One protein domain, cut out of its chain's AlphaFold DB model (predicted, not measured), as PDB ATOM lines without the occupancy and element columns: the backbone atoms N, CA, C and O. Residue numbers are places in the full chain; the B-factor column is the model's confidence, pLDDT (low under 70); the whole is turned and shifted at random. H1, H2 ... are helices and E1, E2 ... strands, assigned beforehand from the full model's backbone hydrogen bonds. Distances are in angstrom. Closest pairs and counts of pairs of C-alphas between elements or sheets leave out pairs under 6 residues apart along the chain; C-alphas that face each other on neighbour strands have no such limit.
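What this domain is: This is residues 18 to 88 of the 99 residues of an uncharacterized protein of Halobacteriovoraceae bacterium (UniProt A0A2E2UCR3). A strongly twisted sheet of five strands is curled into an open trough, and one short helix, H1, sits at its open side, between edge strand E3 and the strands E4 and E5 of the other end. The long link of residues 43 to 54 crosses from E3 at one edge to E4 at the other. The printed part has 71 residues, with named elements in the order E1 E2 E3 E4 H1 E5; the mixed sheet runs E3 E2 E1 E5 E4, and the class is mixed, helices and strands. The whole is compact, with a radius of gyration of the C-alphas of 11.4 A and a rounded outline spanning 31 by 28 by 16 A.

How they stand to each other: Start with E1, residues 18 to 23, then E2, residues 28 to 32, and E3, residues 38 to 42: they form a meander, each strand the antiparallel neighbour of the one before. E1 and E2 are a hairpin, with N 30 and O 21 2.8 A apart, within hydrogen-bond range. E2 and E3 are a hairpin too, where N 29 and O 41 are 2.7 A apart, within range. Further on, look for E4, residues 55 to 59, and E5, residues 81 to 87, which are antiparallel neighbours; N 84 and O 56 are 2.8 A apart, within range. E5 is the parallel neighbour of E1, their directions at 43 degrees, with N 85 and O 18 2.8 A apart, within range. The edge strands E3 and E4 are apart. H1, residues 67 to 75, is on the sheet at a height of 5.2 A over it, but over none of its strands. The closest C-alphas of E3 and H1 are those of Leu 39 and Phe 74, 7.7 A apart; those of E4 and H1 are Ile 58 and Leu 68, 6.7 A apart. In H1 every O i to N i+4 pair is within hydrogen-bond range.

Where its parts are: Find C-alpha 18 at (-25.994, -41.799, 21.685); from there E1 runs 16.1 A to C-alpha 23. E2 is 12.9 A long, E3 13.0 A and E4 13.4 A. H1 begins at C-alpha 67, at (-19.789, -30.562, 25.659), and measures 12.1 A. E5, the longest strand, runs 19.5 A to C-alpha 87 at (-24.247, -49.463, 28.198).

The domain as a whole: The two C-alphas farthest apart are those of Asp 25 and Asp 61, 32.6 A. The printed part has no cut, and its one long link joins E3 to E4. The mean pLDDT of the printed part is 88.0; look at residue 88 for the one value under 70.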
ATOM      1  N   ILE A  18     -27.347 -41.308  21.921       90.38
ATOM      2  CA  ILE A  18     -25.994 -41.799  21.685       90.38
ATOM      3  C   ILE A  18     -25.695 -42.914  22.677       90.38
ATOM      4  O   ILE A  18     -25.856 -42.749  23.890       90.38
ATOM      5  N   SER A  19     -25.225 -44.042  22.160       90.94
ATOM      6  CA  SER A  19     -24.701 -45.128  22.979       90.94
ATOM      7  C   SER A  19     -23.248 -44.847  23.343       90.94
ATOM      8  O   SER A  19     -22.434 -44.494  22.493       90.94
ATOM      9  N   ALA A  20     -22.924 -45.030  24.611       92.00
ATOM     10  CA  ALA A  20     -21.584 -44.890  25.150       92.00
ATOM     11  C   ALA A  20     -21.286 -46.082  26.063       92.00
ATOM     12  O   ALA A  20     -22.207 -46.735  26.554       92.00
ATOM     13  N   TYR A  21     -20.019 -46.374  26.327       90.50
ATOM     14  CA  TYR A  21     -19.645 -47.375  27.327       90.50
ATOM     15  C   TYR A  21     -18.532 -46.859  28.229       90.50
ATOM     16  O   TYR A  21     -17.812 -45.922  27.896       90.50
ATOM     17  N   GLU A  22     -18.408 -47.463  29.403       89.69
ATOM     18  CA  GLU A  22     -17.340 -47.135  30.337       89.69
ATOM     19  C   GLU A  22     -16.139 -48.066  30.149       89.69
ATOM     20  O   GLU A  22     -16.228 -49.263  30.429       89.69
ATOM     21  N   ASP A  23     -14.996 -47.496  29.774       89.88
ATOM     22  CA  ASP A  23     -13.699 -48.158  29.880       89.88
ATOM     23  C   ASP A  23     -13.164 -47.974  31.311       89.88
ATOM     24  O   ASP A  23     -12.743 -46.884  31.719       89.88
ATOM     25  N   ARG A  24     -13.232 -49.053  32.099       86.44
ATOM     26  CA  ARG A  24     -12.846 -49.050  33.519       86.44
ATOM     27  C   ARG A  24     -11.337 -49.013  33.716       86.44
ATOM     28  O   ARG A  24     -10.892 -48.456  34.716       86.44
ATOM     29  N   ASP A  25     -10.570 -49.576  32.787       88.75
ATOM     30  CA  ASP A  25      -9.110 -49.595  32.854       88.75
ATOM     31  C   ASP A  25      -8.541 -48.195  32.611       88.75
ATOM     32  O   ASP A  25      -7.624 -47.759  33.308       88.75
ATOM     33  N   LYS A  26      -9.134 -47.452  31.668       87.69
ATOM     34  CA  LYS A  26      -8.744 -46.069  31.355       87.69
ATOM     35  C   LYS A  26      -9.452 -45.009  32.202       87.69
ATOM     36  O   LYS A  26      -9.053 -43.849  32.168       87.69
ATOM     37  N   ALA A  27     -10.488 -45.388  32.953       88.94
ATOM     38  CA  ALA A  27     -11.376 -44.470  33.670       88.94
ATOM     39  C   ALA A  27     -12.006 -43.398  32.751       88.94
ATOM     40  O   ALA A  27     -12.122 -42.220  33.120       88.94
ATOM     41  N   CYS A  28     -12.457 -43.826  31.569       91.94
ATOM     42  CA  CYS A  28     -13.068 -42.977  30.547       91.94
ATOM     43  C   CYS A  28     -14.451 -43.490  30.126       91.94
ATOM     44  O   CYS A  28     -14.761 -44.676  30.214       91.94
ATOM     45  N   ILE A  29     -15.278 -42.572  29.641       91.69
ATOM     46  CA  ILE A  29     -16.457 -42.861  28.835       91.69
ATOM     47  C   ILE A  29     -16.038 -42.840  27.372       91.69
ATOM     48  O   ILE A  29     -15.310 -41.947  26.949       91.69
ATOM     49  N   VAL A  30     -16.499 -43.820  26.611       93.19
ATOM     50  CA  VAL A  30     -16.169 -43.981  25.202       93.19
ATOM     51  C   VAL A  30     -17.438 -43.860  24.374       93.19
ATOM     52  O   VAL A  30     -18.426 -44.546  24.645       93.19
ATOM     53  N   ILE A  31     -17.402 -42.977  23.380       93.00
ATOM     54  CA  ILE A  31     -18.464 -42.765  22.393       93.00
ATOM     55  C   ILE A  31     -17.899 -43.093  21.016       93.00
ATOM     56  O   ILE A  31     -16.799 -42.656  20.686       93.00
ATOM     57  N   SER A  32     -18.655 -43.831  20.209       91.75
ATOM     58  CA  SER A  32     -18.308 -44.122  18.817       91.75
ATOM     59  C   SER A  32     -19.317 -43.479  17.873       91.75
ATOM     60  O   SER A  32     -20.507 -43.447  18.192       91.75
ATOM     61  N   ASN A  33     -18.846 -42.965  16.737       89.12
ATOM     62  CA  ASN A  33     -19.708 -42.482  15.658       89.12
ATOM     63  C   ASN A  33     -19.834 -43.533  14.539       89.12
ATOM     64  O   ASN A  33     -19.180 -44.580  14.564       89.12
ATOM     65  N   ASP A  34     -20.682 -43.246  13.551       85.31
ATOM     66  CA  ASP A  34     -20.938 -44.143  12.416       85.31
ATOM     67  C   ASP A  34     -19.733 -44.270  11.464       85.31
ATOM     68  O   ASP A  34     -19.644 -45.229  10.697       85.31
ATOM     69  N   GLU A  35     -18.777 -43.338  11.538       86.94
ATOM     70  CA  GLU A  35     -17.518 -43.379  10.781       86.94
ATOM     71  C   GLU A  35     -16.466 -44.295  11.435       86.94
ATOM     72  O   GLU A  35     -15.394 -44.525  10.873       86.94
ATOM     73  N   GLY A  36     -16.778 -44.872  12.602       86.75
ATOM     74  CA  GLY A  36     -15.871 -45.729  13.364       86.75
ATOM     75  C   GLY A  36     -14.826 -44.955  14.167       86.75
ATOM     76  O   GLY A  36     -13.892 -45.559  14.700       86.75
ATOM     77  N   GLU A  37     -14.969 -43.634  14.275       90.75
ATOM     78  CA  GLU A  37     -14.149 -42.816  15.154       90.75
ATOM     79  C   GLU A  37     -14.582 -42.987  16.610       90.75
ATOM     80  O   GLU A  37     -15.703 -43.401  16.927       90.75
ATOM     81  N   VAL A  38     -13.664 -42.659  17.520       93.12
ATOM     82  CA  VAL A  38     -13.852 -42.859  18.953       93.12
ATOM     83  C   VAL A  38     -13.496 -41.590  19.712       93.12
ATOM     84  O   VAL A  38     -12.385 -41.074  19.600       93.12
ATOM     85  N   LEU A  39     -14.434 -41.133  20.537       93.19
ATOM     86  CA  LEU A  39     -14.254 -40.044  21.482       93.19
ATOM     87  C   LEU A  39     -14.122 -40.618  22.899       93.19
ATOM     88  O   LEU A  39     -15.081 -41.143  23.466       93.19
ATOM     89  N   GLU A  40     -12.923 -40.508  23.471       93.94
ATOM     90  CA  GLU A  40     -12.632 -40.901  24.852       93.94
ATOM     91  C   GLU A  40     -12.727 -39.683  25.782       93.94
ATOM     92  O   GLU A  40     -12.023 -38.688  25.615       93.94
ATOM     93  N   ILE A  41     -13.594 -39.766  26.786       92.25
ATOM     94  CA  ILE A  41     -13.912 -38.668  27.699       92.25
ATOM     95  C   ILE A  41     -13.578 -39.102  29.126       92.25
ATOM     96  O   ILE A  41     -14.170 -40.059  29.624       92.25
ATOM     97  N   PRO A  42     -12.681 -38.412  29.845       91.25
ATOM     98  CA  PRO A  42     -12.384 -38.753  31.233       91.25
ATOM     99  C   PRO A  42     -13.641 -38.703  32.114       91.25
ATOM    100  O   PRO A  42     -14.358 -37.702  32.111       91.25
ATOM    101  N   LYS A  43     -13.882 -39.727  32.949       87.06
ATOM    102  CA  LYS A  43     -15.077 -39.774  33.828       87.06
ATOM    103  C   LYS A  43     -15.167 -38.610  34.820       87.06
ATOM    104  O   LYS A  43     -16.238 -38.301  35.333       87.06
ATOM    105  N   ILE A  44     -14.035 -37.981  35.126       87.62
ATOM    106  CA  ILE A  44     -13.946 -36.848  36.055       87.62
ATOM    107  C   ILE A  44     -14.286 -35.500  35.406       87.62
ATOM    108  O   ILE A  44     -14.235 -34.471  36.086       87.62
ATOM    109  N   TRP A  45     -14.582 -35.486  34.106       88.12
ATOM    110  CA  TRP A  45     -14.752 -34.270  33.331       88.12
ATOM    111  C   TRP A  45     -16.193 -34.070  32.855       88.12
ATOM    112  O   TRP A  45     -16.942 -35.012  32.588       88.12
ATOM    113  N   GLY A  46     -16.555 -32.793  32.756       85.12
ATOM    114  CA  GLY A  46     -17.781 -32.337  32.129       85.12
ATOM    115  C   GLY A  46     -19.053 -32.923  32.755       85.12
ATOM    116  O   GLY A  46     -19.151 -33.026  33.982       85.12
ATOM    117  N   PRO A  47     -20.031 -33.324  31.931       84.75
ATOM    118  CA  PRO A  47     -21.351 -33.763  32.383       84.75
ATOM    119  C   PRO A  47     -21.335 -35.163  33.030       84.75
ATOM    120  O   PRO A  47     -22.332 -35.596  33.604       84.75
ATOM    121  N   PHE A  48     -20.198 -35.863  32.972       87.00
ATOM    122  CA  PHE A  48     -19.991 -37.161  33.616       87.00
ATOM    123  C   PHE A  48     -19.443 -37.023  35.043       87.00
ATOM    124  O   PHE A  48     -19.523 -37.963  35.840       87.00
ATOM    125  N   LYS A  49     -18.937 -35.834  35.400       81.50
ATOM    126  CA  LYS A  49     -18.462 -35.538  36.749       81.50
ATOM    127  C   LYS A  49     -19.641 -35.608  37.723       81.50
ATOM    128  O   LYS A  49     -20.560 -34.799  37.657       81.50
ATOM    129  N   SER A  50     -19.584 -36.564  38.650       76.25
ATOM    130  CA  SER A  50     -20.630 -36.836  39.653       76.25
ATOM    131  C   SER A  50     -21.910 -37.489  39.114       76.25
ATOM    132  O   SER A  50     -22.946 -37.461  39.781       76.25
ATOM    133  N   MET A  51     -21.855 -38.112  37.937       79.00
ATOM    134  CA  MET A  51     -22.970 -38.895  37.413       79.00
ATOM    135  C   MET A  51     -23.253 -40.113  38.311       79.00
ATOM    136  O   MET A  51     -22.374 -40.939  38.544       79.00
ATOM    137  N   MET A  52     -24.489 -40.228  38.811       71.56
ATOM    138  CA  MET A  52     -24.950 -41.376  39.616       71.56
ATOM    139  C   MET A  52     -25.785 -42.396  38.821       71.56
ATOM    140  O   MET A  52     -26.124 -43.450  39.354       71.56
ATOM    141  N   GLY A  53     -26.152 -42.085  37.575       81.50
ATOM    142  CA  GLY A  53     -26.989 -42.933  36.717       81.50
ATOM    143  C   GLY A  53     -26.234 -43.534  35.533       81.50
ATOM    144  O   GLY A  53     -25.018 -43.419  35.451       81.50
ATOM    145  N   ASN A  54     -26.989 -44.118  34.593       86.25
ATOM    146  CA  ASN A  54     -26.489 -44.662  33.317       86.25
ATOM    147  C   ASN A  54     -26.900 -43.810  32.106       86.25
ATOM    148  O   ASN A  54     -26.744 -44.227  30.967       86.25
ATOM    149  N   HIS A  55     -27.490 -42.637  32.325       87.38
ATOM    150  CA  HIS A  55     -27.841 -41.724  31.247       87.38
ATOM    151  C   HIS A  55     -27.478 -40.286  31.603       87.38
ATOM    152  O   HIS A  55     -27.609 -39.874  32.755       87.38
ATOM    153  N   VAL A  56     -27.053 -39.533  30.596       89.44
ATOM    154  CA  VAL A  56     -26.792 -38.095  30.682       89.44
ATOM    155  C   VAL A  56     -27.656 -37.412  29.641       89.44
ATOM    156  O   VAL A  56     -27.747 -37.878  28.508       89.44
ATOM    157  N   TYR A  57     -28.313 -36.328  30.025       90.06
ATOM    158  CA  TYR A  57     -29.060 -35.490  29.101       90.06
ATOM    159  C   TYR A  57     -28.406 -34.118  29.040       90.06
ATOM    160  O   TYR A  57     -28.197 -33.491  30.082       90.06
ATOM    161  N   ILE A  58     -28.085 -33.677  27.830       90.69
ATOM    162  CA  ILE A  58     -27.339 -32.449  27.579       90.69
ATOM    163  C   ILE A  58     -28.109 -31.649  26.541       90.69
ATOM    164  O   ILE A  58     -28.424 -32.168  25.478       90.69
ATOM    165  N   SER A  59     -28.422 -30.403  26.851       90.62
ATOM    166  CA  SER A  59     -29.075 -29.438  25.977       90.62
ATOM    167  C   SER A  59     -28.357 -28.100  26.075       90.62
ATOM    168  O   SER A  59     -27.572 -27.869  26.994       90.62
ATOM    169  N   GLN A  60     -28.664 -27.190  25.156       88.25
ATOM    170  CA  GLN A  60     -28.137 -25.822  25.197       88.25
ATOM    171  C   GLN A  60     -28.388 -25.115  26.542       88.25
ATOM    172  O   GLN A  60     -27.574 -24.300  26.966       88.25
ATOM    173  N   ASP A  61     -29.476 -25.453  27.239       86.06
ATOM    174  CA  ASP A  61     -29.835 -24.841  28.522       86.06
ATOM    175  C   ASP A  61     -29.029 -25.374  29.716       86.06
ATOM    176  O   ASP A  61     -28.950 -24.707  30.749       86.06
ATOM    177  N   ASN A  62     -28.473 -26.587  29.621       83.94
ATOM    178  CA  ASN A  62     -27.812 -27.258  30.746       83.94
ATOM    179  C   ASN A  62     -26.340 -27.627  30.484       83.94
ATOM    180  O   ASN A  62     -25.671 -28.147  31.384       83.94
ATOM    181  N   ASP A  63     -25.820 -27.327  29.290       85.19
ATOM    182  CA  ASP A  63     -24.446 -27.611  28.891       85.19
ATOM    183  C   ASP A  63     -23.444 -26.641  29.528       85.19
ATOM    184  O   ASP A  63     -22.900 -25.727  28.912       85.19
ATOM    185  N   SER A  64     -23.166 -26.869  30.808       81.56
ATOM    186  CA  SER A  64     -22.222 -26.060  31.587       81.56
ATOM    187  C   SER A  64     -20.755 -26.232  31.163       81.56
ATOM    188  O   SER A  64     -19.884 -25.583  31.739       81.56
ATOM    189  N   TYR A  65     -20.462 -27.133  30.220       83.31
ATOM    190  CA  TYR A  65     -19.103 -27.550  29.864       83.31
ATOM    191  C   TYR A  65     -18.805 -27.460  28.362       83.31
ATOM    192  O   TYR A  65     -17.773 -27.975  27.936       83.31
ATOM    193  N   GLU A  66     -19.698 -26.844  27.580       87.19
ATOM    194  CA  GLU A  66     -19.614 -26.764  26.110       87.19
ATOM    195  C   GLU A  66     -19.459 -28.145  25.441       87.19
ATOM    196  O   GLU A  66     -18.904 -28.300  24.349       87.19
ATOM    197  N   PHE A  67     -19.938 -29.192  26.113       90.81
ATOM    198  CA  PHE A  67     -19.789 -30.562  25.659       90.81
ATOM    199  C   PHE A  67     -20.691 -30.880  24.467       90.81
ATOM    200  O   PHE A  67     -20.322 -31.701  23.627       90.81
ATOM    201  N   LEU A  68     -21.840 -30.215  24.348       91.19
ATOM    202  CA  LEU A  68     -22.726 -30.357  23.198       91.19
ATOM    203  C   LEU A  68     -22.031 -29.883  21.916       91.19
ATOM    204  O   LEU A  68     -22.152 -30.535  20.884       91.19
ATOM    205  N   SER A  69     -21.239 -28.810  21.981       90.44
ATOM    206  CA  SER A  69     -20.447 -28.328  20.842       90.44
ATOM    207  C   SER A  69     -19.363 -29.324  20.428       90.44
ATOM    208  O   SER A  69     -19.173 -29.560  19.235       90.44
ATOM    209  N   ILE A  70     -18.690 -29.953  21.397       91.69
ATOM    210  CA  ILE A  70     -17.697 -31.007  21.131       91.69
ATOM    211  C   ILE A  70     -18.370 -32.212  20.471       91.69
ATOM    212  O   ILE A  70     -17.884 -32.703  19.453       91.69
ATOM    213  N   LEU A  71     -19.506 -32.661  21.012       91.50
ATOM    214  CA  LEU A  71     -20.278 -33.755  20.429       91.50
ATOM    215  C   LEU A  71     -20.751 -33.431  19.015       91.50
ATOM    216  O   LEU A  71     -20.593 -34.261  18.131       91.50
ATOM    217  N   ASN A  72     -21.282 -32.235  18.776       91.88
ATOM    218  CA  ASN A  72     -21.738 -31.833  17.447       91.88
ATOM    219  C   ASN A  72     -20.581 -31.805  16.439       91.88
ATOM    220  O   ASN A  72     -20.736 -32.271  15.312       91.88
ATOM    221  N   SER A  73     -19.400 -31.336  16.857       91.50
ATOM    222  CA  SER A  73     -18.196 -31.386  16.022       91.50
ATOM    223  C   SER A  73     -17.736 -32.815  15.734       91.50
ATOM    224  O   SER A  73     -17.234 -33.064  14.645       91.50
ATOM    225  N   PHE A  74     -17.875 -33.732  16.694       92.81
ATOM    226  CA  PHE A  74     -17.481 -35.137  16.550       92.81
ATOM    227  C   PHE A  74     -18.481 -35.962  15.723       92.81
ATOM    228  O   PHE A  74     -18.099 -36.881  15.009       92.81
ATOM    229  N   LEU A  75     -19.773 -35.648  15.819       89.69
ATOM    230  CA  LEU A  75     -20.840 -36.349  15.097       89.69
ATOM    231  C   LEU A  75     -21.091 -35.770  13.700       89.69
ATOM    232  O   LEU A  75     -21.826 -36.371  12.928       89.69
ATOM    233  N   GLY A  76     -20.553 -34.585  13.393       87.38
ATOM    234  CA  GLY A  76     -20.769 -33.905  12.112       87.38
ATOM    235  C   GLY A  76     -22.174 -33.312  11.930       87.38
ATOM    236  O   GLY A  76     -22.533 -32.910  10.823       87.38
ATOM    237  N   HIS A  77     -22.970 -33.230  13.000       84.75
ATOM    238  CA  HIS A  77     -24.347 -32.735  12.974       84.75
ATOM    239  C   HIS A  77     -24.619 -31.785  14.142       84.75
ATOM    240  O   HIS A  77     -24.152 -32.008  15.258       84.75
ATOM    241  N   GLU A  78     -25.410 -30.738  13.901       88.00
ATOM    242  CA  GLU A  78     -25.824 -29.797  14.942       88.00
ATOM    243  C   GLU A  78     -27.076 -30.294  15.667       88.00
ATOM    244  O   GLU A  78     -28.182 -30.264  15.130       88.00
ATOM    245  N   ASN A  79     -26.901 -30.721  16.917       87.75
ATOM    246  CA  ASN A  79     -27.990 -31.122  17.798       87.75
ATOM    247  C   ASN A  79     -28.233 -30.050  18.865       87.75
ATOM    248  O   ASN A  79     -27.288 -29.530  19.464       87.75
ATOM    249  N   LEU A  80     -29.506 -29.748  19.131       89.88
ATOM    250  CA  LEU A  80     -29.926 -28.829  20.203       89.88
ATOM    251  C   LEU A  80     -29.921 -29.503  21.583       89.88
ATOM    252  O   LEU A  80     -29.777 -28.845  22.615       89.88
ATOM    253  N   ALA A  81     -30.076 -30.824  21.591       90.69
ATOM    254  CA  ALA A  81     -29.969 -31.661  22.768       90.69
ATOM    255  C   ALA A  81     -29.532 -33.070  22.369       90.69
ATOM    256  O   ALA A  81     -29.770 -33.505  21.248       90.69
ATOM    257  N   VAL A  82     -28.928 -33.791  23.303       91.12
ATOM    258  CA  VAL A  82     -28.475 -35.170  23.154       91.12
ATOM    259  C   VAL A  82     -28.776 -35.925  24.440       91.12
ATOM    260  O   VAL A  82     -28.553 -35.438  25.553       91.12
ATOM    261  N   ARG A  83     -29.224 -37.169  24.288       91.31
ATOM    262  CA  ARG A  83     -29.267 -38.147  25.369       91.31
ATOM    263  C   ARG A  83     -28.143 -39.153  25.179       91.31
ATOM    264  O   ARG A  83     -28.083 -39.830  24.166       91.31
ATOM    265  N   ILE A  84     -27.295 -39.316  26.179       91.31
ATOM    266  CA  ILE A  84     -26.223 -40.312  26.188       91.31
ATOM    267  C   ILE A  84     -26.650 -41.442  27.110       91.31
ATOM    268  O   ILE A  84     -27.072 -41.186  28.238       91.31
ATOM    269  N   ILE A  85     -26.556 -42.684  26.646       91.38
ATOM    270  CA  ILE A  85     -26.850 -43.881  27.433       91.38
ATOM    271  C   ILE A  85     -25.566 -44.693  27.563       91.38
ATOM    272  O   ILE A  85     -25.004 -45.148  26.572       91.38
ATOM    273  N   LEU A  86     -25.127 -44.885  28.802       89.19
ATOM    274  CA  LEU A  86     -24.032 -45.774  29.157       89.19
ATOM    275  C   LEU A  86     -24.543 -47.219  29.164       89.19
ATOM    276  O   LEU A  86     -25.352 -47.599  30.014       89.19
ATOM    277  N   GLY A  87     -24.077 -48.016  28.208       82.19
ATOM    278  CA  GLY A  87     -24.247 -49.463  28.198       82.19
ATOM    279  C   GLY A  87     -23.261 -50.167  29.133       82.19
ATOM    280  O   GLY A  87     -22.230 -49.616  29.526       82.19
ATOM    281  N   GLU A  88     -23.565 -51.419  29.475       62.34
ATOM    282  CA  GLU A  88     -22.598 -52.303  30.126       62.34
ATOM    283  C   GLU A  88     -21.536 -52.743  29.102       62.34
ATOM    284  O   GLU A  88     -21.856 -53.014  27.948       62.34
TER     285      GLU A  88